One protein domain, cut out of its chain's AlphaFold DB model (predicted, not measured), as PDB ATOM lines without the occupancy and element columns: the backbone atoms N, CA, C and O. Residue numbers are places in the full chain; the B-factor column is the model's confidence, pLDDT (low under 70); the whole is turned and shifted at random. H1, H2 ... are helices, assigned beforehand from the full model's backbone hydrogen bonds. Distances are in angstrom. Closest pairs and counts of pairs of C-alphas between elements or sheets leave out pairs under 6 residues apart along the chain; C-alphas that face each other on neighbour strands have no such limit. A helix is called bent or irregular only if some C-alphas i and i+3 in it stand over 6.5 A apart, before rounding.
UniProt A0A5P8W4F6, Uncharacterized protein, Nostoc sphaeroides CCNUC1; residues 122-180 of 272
ATOM      1  N   ASN A 122     -43.812  -6.901  42.975       89.25
ATOM      2  CA  ASN A 122     -43.118  -8.050  42.402       89.25
ATOM      3  C   ASN A 122     -41.770  -8.315  43.122       89.25
ATOM      4  O   ASN A 122     -40.710  -7.892  42.649       89.25
ATOM      5  N   PRO A 123     -41.788  -9.064  44.243       91.62
ATOM      6  CA  PRO A 123     -40.603  -9.351  45.056       91.62
ATOM      7  C   PRO A 123     -39.487 -10.111  44.324       91.62
ATOM      8  O   PRO A 123     -38.341 -10.101  44.773       91.62
ATOM      9  N   ALA A 124     -39.767 -10.730  43.172       91.81
ATOM     10  CA  ALA A 124     -38.732 -11.354  42.350       91.81
ATOM     11  C   ALA A 124     -37.726 -10.337  41.775       91.81
ATOM     12  O   ALA A 124     -36.642 -10.734  41.343       91.81
ATOM     13  N   ALA A 125     -38.019  -9.031  41.833       91.19
ATOM     14  CA  ALA A 125     -37.052  -7.975  41.536       91.19
ATOM     15  C   ALA A 125     -35.777  -8.085  42.398       91.19
ATOM     16  O   ALA A 125     -34.686  -7.777  41.924       91.19
ATOM     17  N   TYR A 126     -35.884  -8.594  43.629       93.62
ATOM     18  CA  TYR A 126     -34.739  -8.835  44.513       93.62
ATOM     19  C   TYR A 126     -33.871 -10.028  44.092       93.62
ATOM     20  O   TYR A 126     -32.717 -10.116  44.501       93.62
ATOM     21  N   LEU A 127     -34.394 -10.934  43.261       92.94
ATOM     22  CA  LEU A 127     -33.725 -12.172  42.839       92.94
ATOM     23  C   LEU A 127     -33.110 -12.072  41.432       92.94
ATOM     24  O   LEU A 127     -32.800 -13.086  40.808       92.94
ATOM     25  N   GLN A 128     -32.941 -10.855  40.911       89.31
ATOM     26  CA  GLN A 128     -32.329 -10.631  39.603       89.31
ATOM     27  C   GLN A 128     -30.858 -11.100  39.580       89.31
ATOM     28  O   GLN A 128     -30.135 -10.883  40.557       89.31
ATOM     29  N   PRO A 129     -30.359 -11.673  38.462       90.06
ATOM     30  CA  PRO A 129     -29.019 -12.278  38.397       90.06
ATOM     31  C   PRO A 129     -27.863 -11.356  38.811       90.06
ATOM     32  O   PRO A 129     -26.874 -11.804  39.383       90.06
ATOM     33  N   GLN A 130     -27.995 -10.059  38.550       90.19
ATOM     34  CA  GLN A 130     -27.024  -9.023  38.918       90.19
ATOM     35  C   GLN A 130     -26.805  -8.862  40.433       90.19
ATOM     36  O   GLN A 130     -25.782  -8.321  40.838       90.19
ATOM     37  N   PHE A 131     -27.737  -9.328  41.270       93.81
ATOM     38  CA  PHE A 131     -27.603  -9.286  42.728       93.81
ATOM     39  C   PHE A 131     -26.945 -10.536  43.304       93.81
ATOM     40  O   PHE A 131     -26.849 -10.666  44.522       93.81
ATOM     41  N   ARG A 132     -26.460 -11.457  42.461       90.88
ATOM     42  CA  ARG A 132     -25.771 -12.669  42.909       90.88
ATOM     43  C   ARG A 132     -24.637 -12.329  43.883       90.88
ATOM     44  O   ARG A 132     -23.757 -11.533  43.572       90.88
ATOM     45  N   GLY A 133     -24.660 -12.958  45.057       90.06
ATOM     46  CA  GLY A 133     -23.695 -12.723  46.138       90.06
ATOM     47  C   GLY A 133     -24.019 -11.526  47.040       90.06
ATOM     48  O   GLY A 133     -23.398 -11.388  48.085       90.06
ATOM     49  N   GLN A 134     -25.001 -10.696  46.677       94.50
ATOM     50  CA  GLN A 134     -25.539  -9.628  47.526       94.50
ATOM     51  C   GLN A 134     -26.913 -10.020  48.060       94.50
ATOM     52  O   GLN A 134     -27.126 -10.009  49.265       94.50
ATOM     53  N   ILE A 135     -27.837 -10.413  47.185       95.31
ATOM     54  CA  ILE A 135     -29.180 -10.860  47.548       95.31
ATOM     55  C   ILE A 135     -29.357 -12.293  47.068       95.31
ATOM     56  O   ILE A 135     -29.118 -12.607  45.902       95.31
ATOM     57  N   ASP A 136     -29.777 -13.161  47.978       93.94
ATOM     58  CA  ASP A 136     -30.125 -14.540  47.682       93.94
ATOM     59  C   ASP A 136     -31.535 -14.865  48.190       93.94
ATOM     60  O   ASP A 136     -32.164 -14.107  48.939       93.94
ATOM     61  N   LEU A 137     -32.045 -16.012  47.743       95.75
ATOM     62  CA  LEU A 137     -33.362 -16.494  48.135       95.75
ATOM     63  C   LEU A 137     -33.459 -16.699  49.652       95.75
ATOM     64  O   LEU A 137     -34.516 -16.449  50.229       95.75
ATOM     65  N   ARG A 138     -32.366 -17.086  50.314       96.25
ATOM     66  CA  ARG A 138     -32.326 -17.316  51.760       96.25
ATOM     67  C   ARG A 138     -32.560 -16.026  52.547       96.25
ATOM     68  O   ARG A 138     -33.359 -16.022  53.483       96.25
ATOM     69  N   ARG A 139     -31.902 -14.920  52.180       96.62
ATOM     70  CA  ARG A 139     -32.116 -13.594  52.787       96.62
ATOM     71  C   ARG A 139     -33.554 -13.137  52.591       96.62
ATOM     72  O   ARG A 139     -34.208 -12.772  53.563       96.62
ATOM     73  N   LEU A 140     -34.081 -13.245  51.370       96.88
ATOM     74  CA  LEU A 140     -35.480 -12.911  51.096       96.88
ATOM     75  C   LEU A 140     -36.443 -13.790  51.915       96.88
ATOM     76  O   LEU A 140     -37.418 -13.293  52.474       96.88
ATOM     77  N   THR A 141     -36.134 -15.079  52.054       97.69
ATOM     78  CA  THR A 141     -36.917 -16.027  52.858       97.69
ATOM     79  C   THR A 141     -36.967 -15.619  54.324       97.69
ATOM     80  O   THR A 141     -38.037 -15.677  54.917       97.69
ATOM     81  N   ARG A 142     -35.873 -15.114  54.905       97.75
ATOM     82  CA  ARG A 142     -35.870 -14.607  56.292       97.75
ATOM     83  C   ARG A 142     -36.826 -13.431  56.499       97.75
ATOM     84  O   ARG A 142     -37.439 -13.340  57.560       97.75
ATOM     85  N   ILE A 143     -36.980 -12.556  55.499       98.19
ATOM     86  CA  ILE A 143     -37.977 -11.473  55.536       98.19
ATOM     87  C   ILE A 143     -39.390 -12.061  55.551       98.19
ATOM     88  O   ILE A 143     -40.212 -11.693  56.391       98.19
ATOM     89  N   TYR A 144     -39.664 -13.011  54.654       97.50
ATOM     90  CA  TYR A 144     -40.955 -13.697  54.589       97.50
ATOM     91  C   TYR A 144     -41.279 -14.470  55.867       97.50
ATOM     92  O   TYR A 144     -42.398 -14.368  56.351       97.50
ATOM     93  N   GLN A 145     -40.304 -15.167  56.445       97.62
ATOM     94  CA  GLN A 145     -40.438 -15.905  57.700       97.62
ATOM     95  C   GLN A 145     -40.788 -15.008  58.881       97.62
ATOM     96  O   GLN A 145     -41.533 -15.408  59.769       97.62
ATOM     97  N   TRP A 146     -40.271 -13.780  58.909       97.50
ATOM     98  CA  TRP A 146     -40.652 -12.842  59.957       97.50
ATOM     99  C   TRP A 146     -42.112 -12.373  59.821       97.50
ATOM    100  O   TRP A 146     -42.783 -12.146  60.828       97.50
ATOM    101  N   LEU A 147     -42.626 -12.261  58.590       97.06
ATOM    102  CA  LEU A 147     -44.039 -11.955  58.333       97.06
ATOM    103  C   LEU A 147     -44.958 -13.158  58.585       97.06
ATOM    104  O   LEU A 147     -46.071 -12.983  59.079       97.06
ATOM    105  N   ASP A 148     -44.502 -14.351  58.216       97.06
ATOM    106  CA  ASP A 148     -45.219 -15.617  58.309       97.06
ATOM    107  C   ASP A 148     -44.208 -16.746  58.601       97.06
ATOM    108  O   ASP A 148     -43.541 -17.234  57.681       97.06
ATOM    109  N   PRO A 149     -44.085 -17.173  59.874       96.00
ATOM    110  CA  PRO A 149     -43.098 -18.167  60.303       96.00
ATOM    111  C   PRO A 149     -43.253 -19.547  59.660       96.00
ATOM    112  O   PRO A 149     -42.356 -20.375  59.789       96.00
ATOM    113  N   THR A 150     -44.376 -19.816  58.987       97.00
ATOM    114  CA  THR A 150     -44.632 -21.111  58.339       97.00
ATOM    115  C   THR A 150     -43.934 -21.257  56.987       97.00
ATOM    116  O   THR A 150     -43.924 -22.346  56.416       97.00
ATOM    117  N   LEU A 151     -43.352 -20.176  56.460       96.69
ATOM    118  CA  LEU A 151     -42.725 -20.170  55.143       96.69
ATOM    119  C   LEU A 151     -41.299 -20.701  55.194       96.69
ATOM    120  O   LEU A 151     -40.459 -20.227  55.954       96.69
ATOM    121  N   ASP A 152     -40.999 -21.651  54.321       96.69
ATOM    122  CA  ASP A 152     -39.643 -22.099  54.047       96.69
ATOM    123  C   ASP A 152     -39.142 -21.546  52.703       96.69
ATOM    124  O   ASP A 152     -39.836 -20.818  51.984       96.69
ATOM    125  N   GLU A 153     -37.897 -21.876  52.369       97.19
ATOM    126  CA  GLU A 153     -37.252 -21.400  51.147       97.19
ATOM    127  C   GLU A 153     -37.987 -21.883  49.881       97.19
ATOM    128  O   GLU A 153     -38.130 -21.124  48.919       97.19
ATOM    129  N   ASN A 154     -38.534 -23.105  49.909       97.62
ATOM    130  CA  ASN A 154     -39.311 -23.673  48.807       97.62
ATOM    131  C   ASN A 154     -40.630 -22.921  48.599       97.62
ATOM    132  O   ASN A 154     -40.953 -22.543  47.475       97.62
ATOM    133  N   ALA A 155     -41.376 -22.645  49.671       97.06
ATOM    134  CA  ALA A 155     -42.627 -21.898  49.608       97.06
ATOM    135  C   ALA A 155     -42.408 -20.470  49.088       97.06
ATOM    136  O   ALA A 155     -43.211 -19.957  48.303       97.06
ATOM    137  N   VAL A 156     -41.313 -19.820  49.497       96.50
ATOM    138  CA  VAL A 156     -40.952 -18.487  48.996       96.50
ATOM    139  C   VAL A 156     -40.577 -18.549  47.519       96.50
ATOM    140  O   VAL A 156     -41.082 -17.735  46.745       96.50
ATOM    141  N   PHE A 157     -39.767 -19.525  47.103       96.31
ATOM    142  CA  PHE A 157     -39.453 -19.735  45.689       96.31
ATOM    143  C   PHE A 157     -40.714 -19.956  44.849       96.31
ATOM    144  O   PHE A 157     -40.888 -19.305  43.820       96.31
ATOM    145  N   ASP A 158     -41.627 -20.809  45.308       95.94
ATOM    146  CA  ASP A 158     -42.867 -21.128  44.602       95.94
ATOM    147  C   ASP A 158     -43.759 -19.897  44.426       95.94
ATOM    148  O   ASP A 158     -44.300 -19.683  43.337       95.94
ATOM    149  N   ARG A 159     -43.829 -19.024  45.441       93.06
ATOM    150  CA  ARG A 159     -44.499 -17.716  45.339       93.06
ATOM    151  C   ARG A 159     -43.832 -16.794  44.315       93.06
ATOM    152  O   ARG A 159     -44.532 -16.045  43.638       93.06
ATOM    153  N   GLN A 160     -42.505 -16.844  44.179       93.25
ATOM    154  CA  GLN A 160     -41.771 -16.012  43.217       93.25
ATOM    155  C   GLN A 160     -41.664 -16.619  41.814       93.25
ATOM    156  O   GLN A 160     -41.273 -15.922  40.879       93.25
ATOM    157  N   ARG A 161     -42.027 -17.890  41.621       92.19
ATOM    158  CA  ARG A 161     -41.841 -18.598  40.347       92.19
ATOM    159  C   ARG A 161     -42.528 -17.892  39.176       92.19
ATOM    160  O   ARG A 161     -41.900 -17.655  38.148       92.19
ATOM    161  N   MET A 162     -43.798 -17.512  39.343       88.25
ATOM    162  CA  MET A 162     -44.540 -16.768  38.317       88.25
ATOM    163  C   MET A 162     -44.000 -15.342  38.148       88.25
ATOM    164  O   MET A 162     -43.872 -14.845  37.032       88.25
ATOM    165  N   ASN A 163     -43.617 -14.710  39.253       89.75
ATOM    166  CA  ASN A 163     -43.071 -13.359  39.289       89.75
ATOM    167  C   ASN A 163     -41.763 -13.229  38.488       89.75
ATOM    168  O   ASN A 163     -41.607 -12.278  37.722       89.75
ATOM    169  N   LEU A 164     -40.862 -14.211  38.606       89.38
ATOM    170  CA  LEU A 164     -39.624 -14.306  37.822       89.38
ATOM    171  C   LEU A 164     -39.912 -14.415  36.321       89.38
ATOM    172  O   LEU A 164     -39.277 -13.736  35.516       89.38
ATOM    173  N   PHE A 165     -40.890 -15.243  35.948       86.69
ATOM    174  CA  PHE A 165     -41.295 -15.412  34.555       86.69
ATOM    175  C   PHE A 165     -41.901 -14.127  33.980       86.69
ATOM    176  O   PHE A 165     -41.514 -13.697  32.896       86.69
ATOM    177  N   MET A 166     -42.792 -13.469  34.730       84.50
ATOM    178  CA  MET A 166     -43.392 -12.194  34.329       84.50
ATOM    179  C   MET A 166     -42.348 -11.086  34.153       84.50
ATOM    180  O   MET A 166     -42.458 -10.312  33.206       84.50
ATOM    181  N   LEU A 167     -41.323 -11.026  35.014       84.12
ATOM    182  CA  LEU A 167     -40.207 -10.085  34.852       84.12
ATOM    183  C   LEU A 167     -39.410 -10.370  33.578       84.12
ATOM    184  O   LEU A 167     -39.109  -9.450  32.828       84.12
ATOM    185  N   ALA A 168     -39.098 -11.638  33.304       82.50
ATOM    186  CA  ALA A 168     -38.336 -12.020  32.117       82.50
ATOM    187  C   ALA A 168     -39.087 -11.753  30.797       82.50
ATOM    188  O   ALA A 168     -38.454 -11.557  29.762       82.50
ATOM    189  N   GLN A 169     -40.423 -11.754  30.825       83.69
ATOM    190  CA  GLN A 169     -41.270 -11.481  29.662       83.69
ATOM    191  C   GLN A 169     -41.577  -9.997  29.431       83.69
ATOM    192  O   GLN A 169     -42.222  -9.679  28.433       83.69
ATOM    193  N   ASP A 170     -41.148  -9.090  30.313       78.12
ATOM    194  CA  ASP A 170     -41.329  -7.647  30.144       78.12
ATOM    195  C   ASP A 170     -40.226  -7.091  29.220       78.12
ATOM    196  O   ASP A 170     -39.105  -6.866  29.684       78.12
ATOM    197  N   PRO A 171     -40.498  -6.843  27.918       60.44
ATOM    198  CA  PRO A 171     -39.457  -6.627  26.907       60.44
ATOM    199  C   PRO A 171     -38.604  -5.377  27.153       60.44
ATOM    200  O   PRO A 171     -37.544  -5.236  26.554       60.44
ATOM    201  N   ASN A 172     -39.050  -4.487  28.047       66.88
ATOM    202  CA  ASN A 172     -38.321  -3.292  28.462       66.88
ATOM    203  C   ASN A 172     -38.194  -3.155  29.979       66.88
ATOM    204  O   ASN A 172     -37.630  -2.157  30.441       66.88
ATOM    205  N   ASN A 173     -38.667  -4.137  30.755       66.81
ATOM    206  CA  ASN A 173     -38.736  -4.043  32.210       66.81
ATOM    207  C   ASN A 173     -39.585  -2.841  32.698       66.81
ATOM    208  O   ASN A 173     -39.416  -2.369  33.820       66.81
ATOM    209  N   ALA A 174     -40.468  -2.308  31.848       72.25
ATOM    210  CA  ALA A 174     -41.178  -1.058  32.106       72.25
ATOM    211  C   ALA A 174     -42.278  -1.237  33.159       72.25
ATOM    212  O   ALA A 174     -42.408  -0.418  34.066       72.25
ATOM    213  N   LYS A 175     -43.022  -2.346  33.098       78.31
ATOM    214  CA  LYS A 175     -44.170  -2.578  33.982       78.31
ATOM    215  C   LYS A 175     -43.737  -2.784  35.422       78.31
ATOM    216  O   LYS A 175     -44.403  -2.307  36.337       78.31
ATOM    217  N   TRP A 176     -42.635  -3.499  35.646       82.38
ATOM    218  CA  TRP A 176     -42.178  -3.698  37.018       82.38
ATOM    219  C   TRP A 176     -41.542  -2.435  37.590       82.38
ATOM    220  O   TRP A 176     -41.805  -2.146  38.753       82.38
ATOM    221  N   VAL A 177     -40.801  -1.659  36.787       83.50
ATOM    222  CA  VAL A 177     -40.256  -0.351  37.193       83.50
ATOM    223  C   VAL A 177     -41.379   0.607  37.597       83.50
ATOM    224  O   VAL A 177     -41.293   1.226  38.653       83.50
ATOM    225  N   GLU A 178     -42.461   0.674  36.816       81.19
ATOM    226  CA  GLU A 178     -43.656   1.467  37.146       81.19
ATOM    227  C   GLU A 178     -44.366   0.982  38.422       81.19
ATOM    228  O   GLU A 178     -45.026   1.766  39.102       81.19
ATOM    229  N   SER A 179     -44.223  -0.300  38.770       82.88
ATOM    230  CA  SER A 179     -44.830  -0.892  39.969       82.88
ATOM    231  C   SER A 179     -44.007  -0.708  41.252       82.88
ATOM    232  O   SER A 179     -44.463  -1.096  42.334       82.88
ATOM    233  N   ILE A 180     -42.799  -0.142  41.156       89.06
ATOM    234  CA  ILE A 180     -41.938   0.086  42.318       89.06
ATOM    235  C   ILE A 180     -42.544   1.188  43.193       89.06
ATOM    236  O   ILE A 180     -42.874   2.264  42.695       89.06
TER     237      ILE A 180
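What this domain is: This is residues 122 to 180 of the 272 residues of an uncharacterized protein of Nostoc sphaeroides CCNUC1 (UniProt A0A5P8W4F6). A long kinked helix, H3, makes the longest axis, with H1 and H2 packed on different parts of it. Beyond its end, residues 169 to 174 stick out, of which 174 belongs to H4. The printed part has 59 residues, four helices H1 to H4 and no named strand: all helix, 35 by 22 by 18 A, only just compact, close to loose, radius of gyration of the C-alphas 12.0 A.

How they stand to each other: H1, residues 123 to 127, touches H3, residues 153 to 168, at 160 to 167 alone; closest C-alphas Ala 124 and Leu 164, 5.5 A. H2, residues 137 to 147, touches H3 at 153 to 157 alone, a steep tilt of 66 degrees, opposite ways; closest C-alphas Thr 141 and Glu 153, 5.6 A. H4, residues 174 to 178, is close to H3 but not clearly touching; closest C-alphas Leu 167 and Trp 176, 7.0 A. Every O i to N i+4 pair is within hydrogen-bond range in H2 and H4, 10 of 12 in H3, 0 of 1 in H1, where 2 of 2 O i to N i+3 pairs are.

Where its parts are: H1 begins at C-alpha 123 (-40.603, -9.351, 45.056). H2 is 15.4 A long. H3, 21.2 A, is irregular, C-alphas 159 and 162 being 7.1 A apart, with a kink of 41 degrees near residue 160. H4 ends at C-alpha 178 (-43.656, 1.467, 37.146).

The domain as a whole: The printed part has no cut and no long link. The C-alphas farthest apart, of Pro 149 and Pro 171, are 35.5 A apart. Residues 171 to 173 have pLDDT under 70.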